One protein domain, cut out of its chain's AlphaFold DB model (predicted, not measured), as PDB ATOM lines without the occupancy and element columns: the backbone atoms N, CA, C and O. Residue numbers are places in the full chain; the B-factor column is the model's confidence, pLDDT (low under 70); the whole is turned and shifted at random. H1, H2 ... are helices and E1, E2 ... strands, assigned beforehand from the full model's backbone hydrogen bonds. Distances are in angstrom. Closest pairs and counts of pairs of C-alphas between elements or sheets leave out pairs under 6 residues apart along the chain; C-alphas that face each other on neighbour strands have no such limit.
ATOM      1  N   LEU A 495      43.450  37.213  45.328       74.56
ATOM      2  CA  LEU A 495      44.077  38.301  44.571       74.56
ATOM      3  C   LEU A 495      43.422  39.650  44.896       74.56
ATOM      4  O   LEU A 495      44.129  40.606  45.212       74.56
ATOM      5  N   SER A 496      42.087  39.734  44.892       74.69
ATOM      6  CA  SER A 496      41.394  40.986  45.212       74.69
ATOM      7  C   SER A 496      41.573  41.399  46.682       74.69
ATOM      8  O   SER A 496      41.732  42.586  46.970       74.69
ATOM      9  N   LYS A 497      41.658  40.443  47.620       80.12
ATOM     10  CA  LYS A 497      42.012  40.722  49.029       80.12
ATOM     11  C   LYS A 497      43.442  41.248  49.178       80.12
ATOM     12  O   LYS A 497      43.662  42.235  49.881       80.12
ATOM     13  N   SER A 498      44.403  40.598  48.520       75.31
ATOM     14  CA  SER A 498      45.824  40.980  48.565       75.31
ATOM     15  C   SER A 498      46.037  42.374  47.987       75.31
ATOM     16  O   SER A 498      46.757  43.197  48.556       75.31
ATOM     17  N   LEU A 499      45.328  42.674  46.905       73.00
ATOM     18  CA  LEU A 499      45.290  43.998  46.320       73.00
ATOM     19  C   LEU A 499      44.662  45.031  47.259       73.00
ATOM     20  O   LEU A 499      45.250  46.090  47.455       73.00
ATOM     21  N   LEU A 500      43.493  44.759  47.851       82.50
ATOM     22  CA  LEU A 500      42.870  45.698  48.787       82.50
ATOM     23  C   LEU A 500      43.842  46.058  49.921       82.50
ATOM     24  O   LEU A 500      43.913  47.216  50.329       82.50
ATOM     25  N   ALA A 501      44.629  45.091  50.400       81.12
ATOM     26  CA  ALA A 501      45.685  45.335  51.376       81.12
ATOM     27  C   ALA A 501      46.836  46.193  50.812       81.12
ATOM     28  O   ALA A 501      47.293  47.115  51.488       81.12
ATOM     29  N   ALA A 502      47.296  45.932  49.584       74.75
ATOM     30  CA  ALA A 502      48.315  46.745  48.920       74.75
ATOM     31  C   ALA A 502      47.865  48.204  48.737       74.75
ATOM     32  O   ALA A 502      48.583  49.117  49.139       74.75
ATOM     33  N   VAL A 503      46.645  48.423  48.239       75.25
ATOM     34  CA  VAL A 503      46.087  49.762  48.015       75.25
ATOM     35  C   VAL A 503      45.813  50.486  49.329       75.25
ATOM     36  O   VAL A 503      46.123  51.665  49.436       75.25
ATOM     37  N   LYS A 504      45.341  49.802  50.381       82.50
ATOM     38  CA  LYS A 504      45.233  50.405  51.725       82.50
ATOM     39  C   LYS A 504      46.579  50.900  52.254       82.50
ATOM     40  O   LYS A 504      46.630  51.968  52.858       82.50
ATOM     41  N   ARG A 505      47.658  50.136  52.042       78.50
ATOM     42  CA  ARG A 505      49.012  50.553  52.444       78.50
ATOM     43  C   ARG A 505      49.460  51.789  51.674       78.50
ATOM     44  O   ARG A 505      50.004  52.701  52.284       78.50
ATOM     45  N   GLU A 506      49.214  51.827  50.370       73.88
ATOM     46  CA  GLU A 506      49.609  52.959  49.532       73.88
ATOM     47  C   GLU A 506      48.788  54.218  49.827       73.88
ATOM     48  O   GLU A 506      49.350  55.295  50.006       73.88
ATOM     49  N   ALA A 507      47.474  54.068  50.001       73.25
ATOM     50  CA  ALA A 507      46.570  55.136  50.408       73.25
ATOM     51  C   ALA A 507      46.984  55.746  51.759       73.25
ATOM     52  O   ALA A 507      46.999  56.965  51.912       73.25
ATOM     53  N   ALA A 508      47.382  54.911  52.727       79.12
ATOM     54  CA  ALA A 508      47.882  55.378  54.018       79.12
ATOM     55  C   ALA A 508      49.217  56.131  53.895       79.12
ATOM     56  O   ALA A 508      49.378  57.180  54.513       79.12
ATOM     57  N   LYS A 509      50.160  55.630  53.084       77.25
ATOM     58  CA  LYS A 509      51.443  56.310  52.822       77.25
ATOM     59  C   LYS A 509      51.258  57.654  52.121       77.25
ATOM     60  O   LYS A 509      51.950  58.610  52.444       77.25
ATOM     61  N   SER A 510      50.318  57.713  51.184       71.69
ATOM     62  CA  SER A 510      50.037  58.886  50.354       71.69
ATOM     63  C   SER A 510      49.006  59.840  50.970       71.69
ATOM     64  O   SER A 510      48.600  60.798  50.319       71.69
ATOM     65  N   GLY A 511      48.552  59.592  52.206       75.75
ATOM     66  CA  GLY A 511      47.644  60.488  52.929       75.75
ATOM     67  C   GLY A 511      46.256  60.641  52.298       75.75
ATOM     68  O   GLY A 511      45.668  61.720  52.359       75.75
ATOM     69  N   TRP A 512      45.733  59.588  51.672       71.75
ATOM     70  CA  TRP A 512      44.423  59.628  51.021       71.75
ATOM     71  C   TRP A 512      43.302  59.910  52.026       71.75
ATOM     72  O   TRP A 512      43.288  59.368  53.135       71.75
ATOM     73  N   LYS A 513      42.336  60.745  51.623       74.75
ATOM     74  CA  LYS A 513      41.164  61.070  52.451       74.75
ATOM     75  C   LYS A 513      40.139  59.934  52.433       74.75
ATOM     76  O   LYS A 513      39.499  59.656  53.447       74.75
ATOM     77  N   GLU A 514      39.992  59.269  51.295       74.12
ATOM     78  CA  GLU A 514      39.072  58.162  51.074       74.12
ATOM     79  C   GLU A 514      39.681  56.846  51.567       74.12
ATOM     80  O   GLU A 514      40.871  56.577  51.389       74.12
ATOM     81  N   LYS A 515      38.857  55.986  52.179       77.56
ATOM     82  CA  LYS A 515      39.315  54.690  52.697       77.56
ATOM     83  C   LYS A 515      38.882  53.556  51.764       77.56
ATOM     84  O   LYS A 515      37.676  53.288  51.681       77.56
ATOM     85  N   PRO A 516      39.831  52.838  51.130       82.12
ATOM     86  CA  PRO A 516      39.529  51.638  50.361       82.12
ATOM     87  C   PRO A 516      38.812  50.606  51.228       82.12
ATOM     88  O   PRO A 516      39.286  50.240  52.307       82.12
ATOM     89  N   SER A 517      37.664  50.124  50.768       83.44
ATOM     90  CA  SER A 517      36.800  49.206  51.523       83.44
ATOM     91  C   SER A 517      36.624  47.848  50.853       83.44
ATOM     92  O   SER A 517      36.535  46.846  51.558       83.44
ATOM     93  N   GLN A 518      36.636  47.801  49.522       84.81
ATOM     94  CA  GLN A 518      36.396  46.594  48.741       84.81
ATOM     95  C   GLN A 518      37.267  46.600  47.486       84.81
ATOM     96  O   GLN A 518      37.649  47.663  47.002       84.81
ATOM     97  N   ALA A 519      37.583  45.419  46.960       83.31
ATOM     98  CA  ALA A 519      38.195  45.287  45.649       83.31
ATOM     99  C   ALA A 519      37.659  44.067  44.899       83.31
ATOM    100  O   ALA A 519      37.321  43.045  45.506       83.31
ATOM    101  N   VAL A 520      37.624  44.180  43.576       83.88
ATOM    102  CA  VAL A 520      37.174  43.138  42.651       83.88
ATOM    103  C   VAL A 520      38.227  42.912  41.576       83.88
ATOM    104  O   VAL A 520      38.813  43.859  41.054       83.88
ATOM    105  N   HIS A 521      38.470  41.647  41.248       81.38
ATOM    106  CA  HIS A 521      39.302  41.250  40.117       81.38
ATOM    107  C   HIS A 521      38.403  40.991  38.908       81.38
ATOM    108  O   HIS A 521      37.477  40.181  38.994       81.38
ATOM    109  N   THR A 522      38.658  41.673  37.793       81.50
ATOM    110  CA  THR A 522      37.789  41.613  36.608       81.50
ATOM    111  C   THR A 522      38.391  40.776  35.491       81.50
ATOM    112  O   THR A 522      37.669  40.018  34.845       81.50
ATOM    113  N   LYS A 523      39.705  40.869  35.262       84.38
ATOM    114  CA  LYS A 523      40.359  40.199  34.136       84.38
ATOM    115  C   LYS A 523      41.820  39.888  34.429       84.38
ATOM    116  O   LYS A 523      42.498  40.618  35.139       84.38
ATOM    117  N   SER A 524      42.313  38.826  33.803       83.94
ATOM    118  CA  SER A 524      43.730  38.486  33.743       83.94
ATOM    119  C   SER A 524      44.188  38.363  32.288       83.94
ATOM    120  O   SER A 524      43.548  37.663  31.501       83.94
ATOM    121  N   THR A 525      45.309  38.988  31.940       84.62
ATOM    122  CA  THR A 525      45.910  38.957  30.602       84.62
ATOM    123  C   THR A 525      47.298  38.339  30.683       84.62
ATOM    124  O   THR A 525      48.182  38.892  31.330       84.62
ATOM    125  N   LYS A 526      47.514  37.200  30.020       87.31
ATOM    126  CA  LYS A 526      48.846  36.588  29.927       87.31
ATOM    127  C   LYS A 526      49.680  37.317  28.880       87.31
ATOM    128  O   LYS A 526      49.256  37.431  27.732       87.31
ATOM    129  N   VAL A 527      50.866  37.762  29.273       84.44
ATOM    130  CA  VAL A 527      51.853  38.377  28.389       84.44
ATOM    131  C   VAL A 527      52.866  37.319  27.978       84.44
ATOM    132  O   VAL A 527      53.455  36.628  28.815       84.44
ATOM    133  N   TYR A 528      53.051  37.192  26.668       84.62
ATOM    134  CA  TYR A 528      54.004  36.277  26.058       84.62
ATOM    135  C   TYR A 528      55.118  37.076  25.400       84.62
ATOM    136  O   TYR A 528      54.910  38.178  24.901       84.62
ATOM    137  N   HIS A 529      56.309  36.502  25.393       81.44
ATOM    138  CA  HIS A 529      57.448  37.066  24.700       81.44
ATOM    139  C   HIS A 529      57.221  36.976  23.183       81.44
ATOM    140  O   HIS A 529      57.136  35.869  22.654       81.44
ATOM    141  N   GLU A 530      57.190  38.109  22.473       73.75
ATOM    142  CA  GLU A 530      56.808  38.182  21.046       73.75
ATOM    143  C   GLU A 530      57.588  37.214  20.147       73.75
ATOM    144  O   GLU A 530      57.009  36.543  19.301       73.75
ATOM    145  N   ILE A 531      58.902  37.095  20.363       69.81
ATOM    146  CA  ILE A 531      59.777  36.278  19.504       69.81
ATOM    147  C   ILE A 531      59.723  34.782  19.851       69.81
ATOM    148  O   ILE A 531      59.835  33.934  18.972       69.81
ATOM    149  N   THR A 532      59.595  34.434  21.135       81.38
ATOM    150  CA  THR A 532      59.733  33.037  21.589       81.38
ATOM    151  C   THR A 532      58.392  32.364  21.854       81.38
ATOM    152  O   THR A 532      58.359  31.155  22.072       81.38
ATOM    153  N   GLY A 533      57.294  33.129  21.896       79.25
ATOM    154  CA  GLY A 533      55.960  32.654  22.266       79.25
ATOM    155  C   GLY A 533      55.856  32.147  23.709       79.25
ATOM    156  O   GLY A 533      54.817  31.621  24.101       79.25
ATOM    157  N   LYS A 534      56.920  32.271  24.516       83.12
ATOM    158  CA  LYS A 534      56.943  31.783  25.897       83.12
ATOM    159  C   LYS A 534      56.215  32.746  26.823       83.12
ATOM    160  O   LYS A 534      56.321  33.963  26.685       83.12
ATOM    161  N   TYR A 535      55.487  32.181  27.780       83.44
ATOM    162  CA  TYR A 535      54.806  32.930  28.832       83.44
ATOM    163  C   TYR A 535      55.817  33.698  29.695       83.44
ATOM    164  O   TYR A 535      56.823  33.117  30.103       83.44
ATOM    165  N   MET A 536      55.542  34.979  29.970       81.81
ATOM    166  CA  MET A 536      56.374  35.816  30.841       81.81
ATOM    167  C   MET A 536      55.690  36.121  32.175       81.81
ATOM    168  O   MET A 536      56.239  35.806  33.226       81.81
ATOM    169  N   TYR A 537      54.506  36.734  32.143       83.19
ATOM    170  CA  TYR A 537      53.761  37.138  33.338       83.19
ATOM    171  C   TYR A 537      52.280  37.366  33.018       83.19
ATOM    172  O   TYR A 537      51.905  37.518  31.853       83.19
ATOM    173  N   THR A 538      51.431  37.427  34.043       82.94
ATOM    174  CA  THR A 538      50.023  37.827  33.914       82.94
ATOM    175  C   THR A 538      49.833  39.250  34.430       82.94
ATOM    176  O   THR A 538      50.359  39.609  35.480       82.94
ATOM    177  N   ILE A 539      49.073  40.066  33.700       84.00
ATOM    178  CA  ILE A 539      48.544  41.349  34.168       84.00
ATOM    179  C   ILE A 539      47.121  41.110  34.668       84.00
ATOM    180  O   ILE A 539      46.250  40.691  33.907       84.00
ATOM    181  N   HIS A 540      46.891  41.386  35.939       81.19
ATOM    182  CA  HIS A 540      45.593  41.384  36.593       81.19
ATOM    183  C   HIS A 540      45.006  42.787  36.583       81.19
ATOM    184  O   HIS A 540      45.663  43.743  36.986       81.19
ATOM    185  N   GLU A 541      43.755  42.892  36.164       82.00
ATOM    186  CA  GLU A 541      42.988  44.128  36.114       82.00
ATOM    187  C   GLU A 541      41.796  44.020  37.063       82.00
ATOM    188  O   GLU A 541      41.246  42.936  37.308       82.00
ATOM    189  N   GLY A 542      41.381  45.156  37.600       80.19
ATOM    190  CA  GLY A 542      40.188  45.223  38.421       80.19
ATOM    191  C   GLY A 542      39.937  46.613  38.967       80.19
ATOM    192  O   GLY A 542      40.504  47.594  38.488       80.19
ATOM    193  N   TYR A 543      39.100  46.669  40.001       83.25
ATOM    194  CA  TYR A 543      38.720  47.913  40.649       83.25
ATOM    195  C   TYR A 543      38.831  47.836  42.169       83.25
ATOM    196  O   TYR A 543      38.545  46.804  42.785       83.25
ATOM    197  N   VAL A 544      39.218  48.959  42.772       83.06
ATOM    198  CA  VAL A 544      39.117  49.204  44.212       83.06
ATOM    199  C   VAL A 544      38.024  50.227  44.464       83.06
ATOM    200  O   VAL A 544      37.950  51.245  43.784       83.06
ATOM    201  N   GLN A 545      37.192  49.956  45.464       83.44
ATOM    202  CA  GLN A 545      36.109  50.823  45.885       83.44
ATOM    203  C   GLN A 545      36.384  51.411  47.269       83.44
ATOM    204  O   GLN A 545      36.540  50.691  48.267       83.44
ATOM    205  N   SER A 546      36.374  52.734  47.341       81.38
ATOM    206  CA  SER A 546      36.569  53.520  48.553       81.38
ATOM    207  C   SER A 546      35.262  54.168  48.990       81.38
ATOM    208  O   SER A 546      34.488  54.642  48.160       81.38
ATOM    209  N   LYS A 547      35.006  54.197  50.301       78.69
ATOM    210  CA  LYS A 547      33.888  54.972  50.857       78.69
ATOM    211  C   LYS A 547      34.327  56.416  51.059       78.69
ATOM    212  O   LYS A 547      35.385  56.658  51.644       78.69
ATOM    213  N   MET A 548      33.497  57.348  50.608       74.06
ATOM    214  CA  MET A 548      33.684  58.772  50.840       74.06
ATOM    215  C   MET A 548      32.985  59.225  52.131       74.06
ATOM    216  O   MET A 548      32.024  58.583  52.566       74.06
ATOM    217  N   PRO A 549      33.426  60.340  52.749       69.75
ATOM    218  CA  PRO A 549      32.806  60.877  53.965       69.75
ATOM    219  C   PRO A 549      31.314  61.204  53.823       69.75
ATOM    220  O   PRO A 549      30.562  61.076  54.781       69.75
ATOM    221  N   ASN A 550      30.883  61.593  52.624       64.94
ATOM    222  CA  ASN A 550      29.494  61.908  52.286       64.94
ATOM    223  C   ASN A 550      28.650  60.664  51.939       64.94
ATOM    224  O   ASN A 550      27.534  60.803  51.459       64.94
ATOM    225  N   GLY A 551      29.171  59.448  52.121       71.62
ATOM    226  CA  GLY A 551      28.456  58.205  51.823       71.62
ATOM    227  C   GLY A 551      28.535  57.743  50.366       71.62
ATOM    228  O   GLY A 551      28.286  56.562  50.120       71.62
ATOM    229  N   ALA A 552      28.947  58.601  49.424       74.75
ATOM    230  CA  ALA A 552      29.241  58.199  48.049       74.75
ATOM    231  C   ALA A 552      30.420  57.214  48.003       74.75
ATOM    232  O   ALA A 552      31.142  57.001  48.988       74.75
ATOM    233  N   ARG A 553      30.619  56.572  46.853       80.75
ATOM    234  CA  ARG A 553      31.708  55.610  46.670       80.75
ATOM    235  C   ARG A 553      32.566  56.023  45.490       80.75
ATOM    236  O   ARG A 553      32.041  56.387  44.452       80.75
ATOM    237  N   LEU A 554      33.876  55.932  45.650       79.69
ATOM    238  CA  LEU A 554      34.835  56.157  44.576       79.69
ATOM    239  C   LEU A 554      35.341  54.800  44.096       79.69
ATOM    240  O   LEU A 554      35.792  53.996  44.911       79.69
ATOM    241  N   GLU A 555      35.264  54.540  42.799       80.44
ATOM    242  CA  GLU A 555      35.811  53.341  42.175       80.44
ATOM    243  C   GLU A 555      37.018  53.705  41.310       80.44
ATOM    244  O   GLU A 555      36.953  54.637  40.512       80.44
ATOM    245  N   GLN A 556      38.129  52.988  41.481       78.88
ATOM    246  CA  GLN A 556      39.387  53.265  40.787       78.88
ATOM    247  C   GLN A 556      39.938  51.992  40.151       78.88
ATOM    248  O   GLN A 556      40.068  50.962  40.822       78.88
ATOM    249  N   GLY A 557      40.261  52.074  38.861       77.19
ATOM    250  CA  GLY A 557      40.892  50.996  38.111       77.19
ATOM    251  C   GLY A 557      42.331  50.754  38.567       77.19
ATOM    252  O   GLY A 557      43.086  51.688  38.849       77.19
ATOM    253  N   PHE A 558      42.741  49.488  38.623       74.62
ATOM    254  CA  PHE A 558      44.130  49.116  38.891       74.62
ATOM    255  C   PHE A 558      44.633  48.028  37.937       74.62
ATOM    256  O   PHE A 558      43.863  47.208  37.429       74.62
ATOM    257  N   GLN A 559      45.949  48.002  37.739       75.75
ATOM    258  CA  GLN A 559      46.669  46.902  37.104       75.75
ATOM    259  C   GLN A 559      47.746  46.372  38.055       75.75
ATOM    260  O   GLN A 559      48.430  47.144  38.728       75.75
ATOM    261  N   MET A 560      47.896  45.053  38.125       74.81
ATOM    262  CA  MET A 560      48.890  44.375  38.959       74.81
ATOM    263  C   MET A 560      49.539  43.240  38.169       74.81
ATOM    264  O   MET A 560      48.851  42.506  37.471       74.81
ATOM    265  N   VAL A 561      50.855  43.077  38.274       79.50
ATOM    266  CA  VAL A 561      51.577  41.982  37.605       79.50
ATOM    267  C   VAL A 561      51.712  40.794  38.560       79.50
ATOM    268  O   VAL A 561      51.890  40.996  39.763       79.50
ATOM    269  N   ASP A 562      51.626  39.567  38.047       73.00
ATOM    270  CA  ASP A 562      51.825  38.326  38.808       73.00
ATOM    271  C   ASP A 562      53.069  38.396  39.713       73.00
ATOM    272  O   ASP A 562      54.159  38.762  39.272       73.00
ATOM    273  N   GLY A 563      52.904  38.060  40.996       63.38
ATOM    274  CA  GLY A 563      53.984  38.099  41.991       63.38
ATOM    275  C   GLY A 563      54.407  39.500  42.457       63.38
ATOM    276  O   GLY A 563      55.247  39.609  43.350       63.38
ATOM    277  N   SER A 564      53.824  40.576  41.915       63.06
ATOM    278  CA  SER A 564      54.044  41.933  42.421       63.06
ATOM    279  C   SER A 564      53.110  42.243  43.597       63.06
ATOM    280  O   SER A 564      51.908  41.996  43.550       63.06
ATOM    281  N   TYR A 565      53.659  42.832  44.663       58.28
ATOM    282  CA  TYR A 565      52.870  43.409  45.764       58.28
ATOM    283  C   TYR A 565      52.463  44.870  45.497       58.28
ATOM    284  O   TYR A 565      51.915  45.529  46.385       58.28
ATOM    285  N   HIS A 566      52.754  45.376  44.295       58.78
ATOM    286  CA  HIS A 566      52.544  46.757  43.874       58.78
ATOM    287  C   HIS A 566      51.495  46.797  42.758       58.78
ATOM    288  O   HIS A 566      51.766  46.419  41.622       58.78
ATOM    289  N   GLY A 567      50.288  47.255  43.092       61.16
ATOM    290  CA  GLY A 567      49.277  47.609  42.099       61.16
ATOM    291  C   GLY A 567      49.502  49.042  41.621       61.16
ATOM    292  O   GLY A 567      49.700  49.935  42.443       61.16
ATOM    293  N   THR A 568      49.458  49.265  40.311       64.69
ATOM    294  CA  THR A 568      49.452  50.614  39.733       64.69
ATOM    295  C   THR A 568      48.006  51.041  39.526       64.69
ATOM    296  O   THR A 568      47.233  50.342  38.865       64.69
ATOM    297  N   ILE A 569      47.631  52.180  40.101       63.62
ATOM    298  CA  ILE A 569      46.328  52.800  39.852       63.62
ATOM    299  C   ILE A 569      46.411  53.496  38.500       63.62
ATOM    300  O   ILE A 569      47.343  54.263  38.257       63.62
ATOM    301  N   HIS A 570      45.466  53.209  37.612       62.62
ATOM    302  CA  HIS A 570      45.391  53.850  36.303       62.62
ATOM    303  C   HIS A 570      44.157  54.753  36.223       62.62
ATOM    304  O   HIS A 570      43.251  54.662  37.045       62.62
ATOM    305  N   GLY A 571      44.172  55.678  35.262       53.66
ATOM    306  CA  GLY A 571      43.358  56.900  35.251       53.66
ATOM    307  C   GLY A 571      41.833  56.754  35.174       53.66
ATOM    308  O   GLY A 571      41.154  57.764  35.042       53.66
ATOM    309  N   THR A 572      41.269  55.550  35.257       64.62
ATOM    310  CA  THR A 572      39.819  55.345  35.328       64.62
ATOM    311  C   THR A 572      39.340  55.481  36.772       64.62
ATOM    312  O   THR A 572      39.439  54.550  37.572       64.62
ATOM    313  N   GLN A 573      38.813  56.660  37.104       72.44
ATOM    314  CA  GLN A 573      38.096  56.928  38.353       72.44
ATOM    315  C   GLN A 573      36.625  57.191  38.045       72.44
ATOM    316  O   GLN A 573      36.329  57.862  37.061       72.44
ATOM    317  N   ARG A 574      35.719  56.659  38.870       73.88
ATOM    318  CA  ARG A 574      34.273  56.889  38.748       73.88
ATOM    319  C   ARG A 574      33.633  57.106  40.106       73.88
ATOM    320  O   ARG A 574      33.958  56.390  41.059       73.88
ATOM    321  N   TYR A 575      32.692  58.042  40.187       75.62
ATOM    322  CA  TYR A 575      31.837  58.172  41.365       75.62
ATOM    323  C   TYR A 575      30.620  57.263  41.230       75.62
ATOM    324  O   TYR A 575      29.928  57.233  40.220       75.62
ATOM    325  N   LEU A 576      30.353  56.514  42.287       74.44
ATOM    326  CA  LEU A 576      29.229  55.610  42.409       74.44
ATOM    327  C   LEU A 576      28.272  56.142  43.482       74.44
ATOM    328  O   LEU A 576      28.720  56.730  44.479       74.44
ATOM    329  N   PRO A 577      26.963  55.872  43.346       71.81
ATOM    330  CA  PRO A 577      25.998  56.217  44.377       71.81
ATOM    331  C   PRO A 577      26.354  55.521  45.708       71.81
ATOM    332  O   PRO A 577      26.982  54.444  45.701       71.81
TER     333      PRO A 577
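Overview. This is residues 495 to 577 of the 581 residues of an uncharacterized protein of Muricauda sp. ARW7G5W (UniProt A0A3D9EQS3). A long, strongly twisted sheet of four strands carries one helix, H1, across one face, while its other face is bare. The hairpin of E1 and E2 makes the longest axis, with the shorter E3 and E4 beside one part of it. The 83 printed residues run H1, E1, E2, E3, E4; the sheet's order is E1 - E2 - E3 - E4, all antiparallel, and the class is mixed, helices and strands. The whole is only just loose, close to compact, with a radius of gyration of the C-alphas of 14.4 A and spans of 52 by 25 by 20 A.

Along the chain. H1, residues 495 to 509, begins at C-alpha 495 (44.077, 38.301, 44.571) and is 21.1 A long. E1, residues 515 to 528, measures 35.6 A and bends by 71 degrees at residue 518. E2, residues 535 to 547, measures 37.5 A, and E3, residues 553 to 561, 25.7 A. E4, residues 567 to 576, measures 21.6 A, bends by 79 degrees at residue 571, and ends at C-alpha 576 (29.229, 55.610, 42.409).

Arrangement. The strands form a meander, each the antiparallel neighbour of the one before. N 525 and O 539 join the hairpin E1 and E2 within hydrogen-bond range at 2.8 A; N 540 and O 560, 2.7 A, do so in the hairpin E2 and E3, and N 576 and O 553, 2.7 A, in the hairpin E3 and E4. The edge strands E1 and E4 are apart. H1 is on the sheet, making two layers, a helix on one face of a sheet, at a height over the sheet of 6.4 A. It lies over E2 and runs across the strands, at 64 degrees to E2 on the local plane. The closest C-alphas of H1 and E1 are those of Ser 496 and Ala 519, 5.4 A apart. In H1 every O i to N i+4 pair is within hydrogen-bond range.

Size, cuts and confidence. The two C-alphas farthest apart, those of Thr 532 and Asn 550, are 51.9 A apart. The printed part has no cut, and no link is long. The mean pLDDT of the printed part is 76.4; it is under 70 at residue 531, residues 549 to 550 and residues 563 to 572.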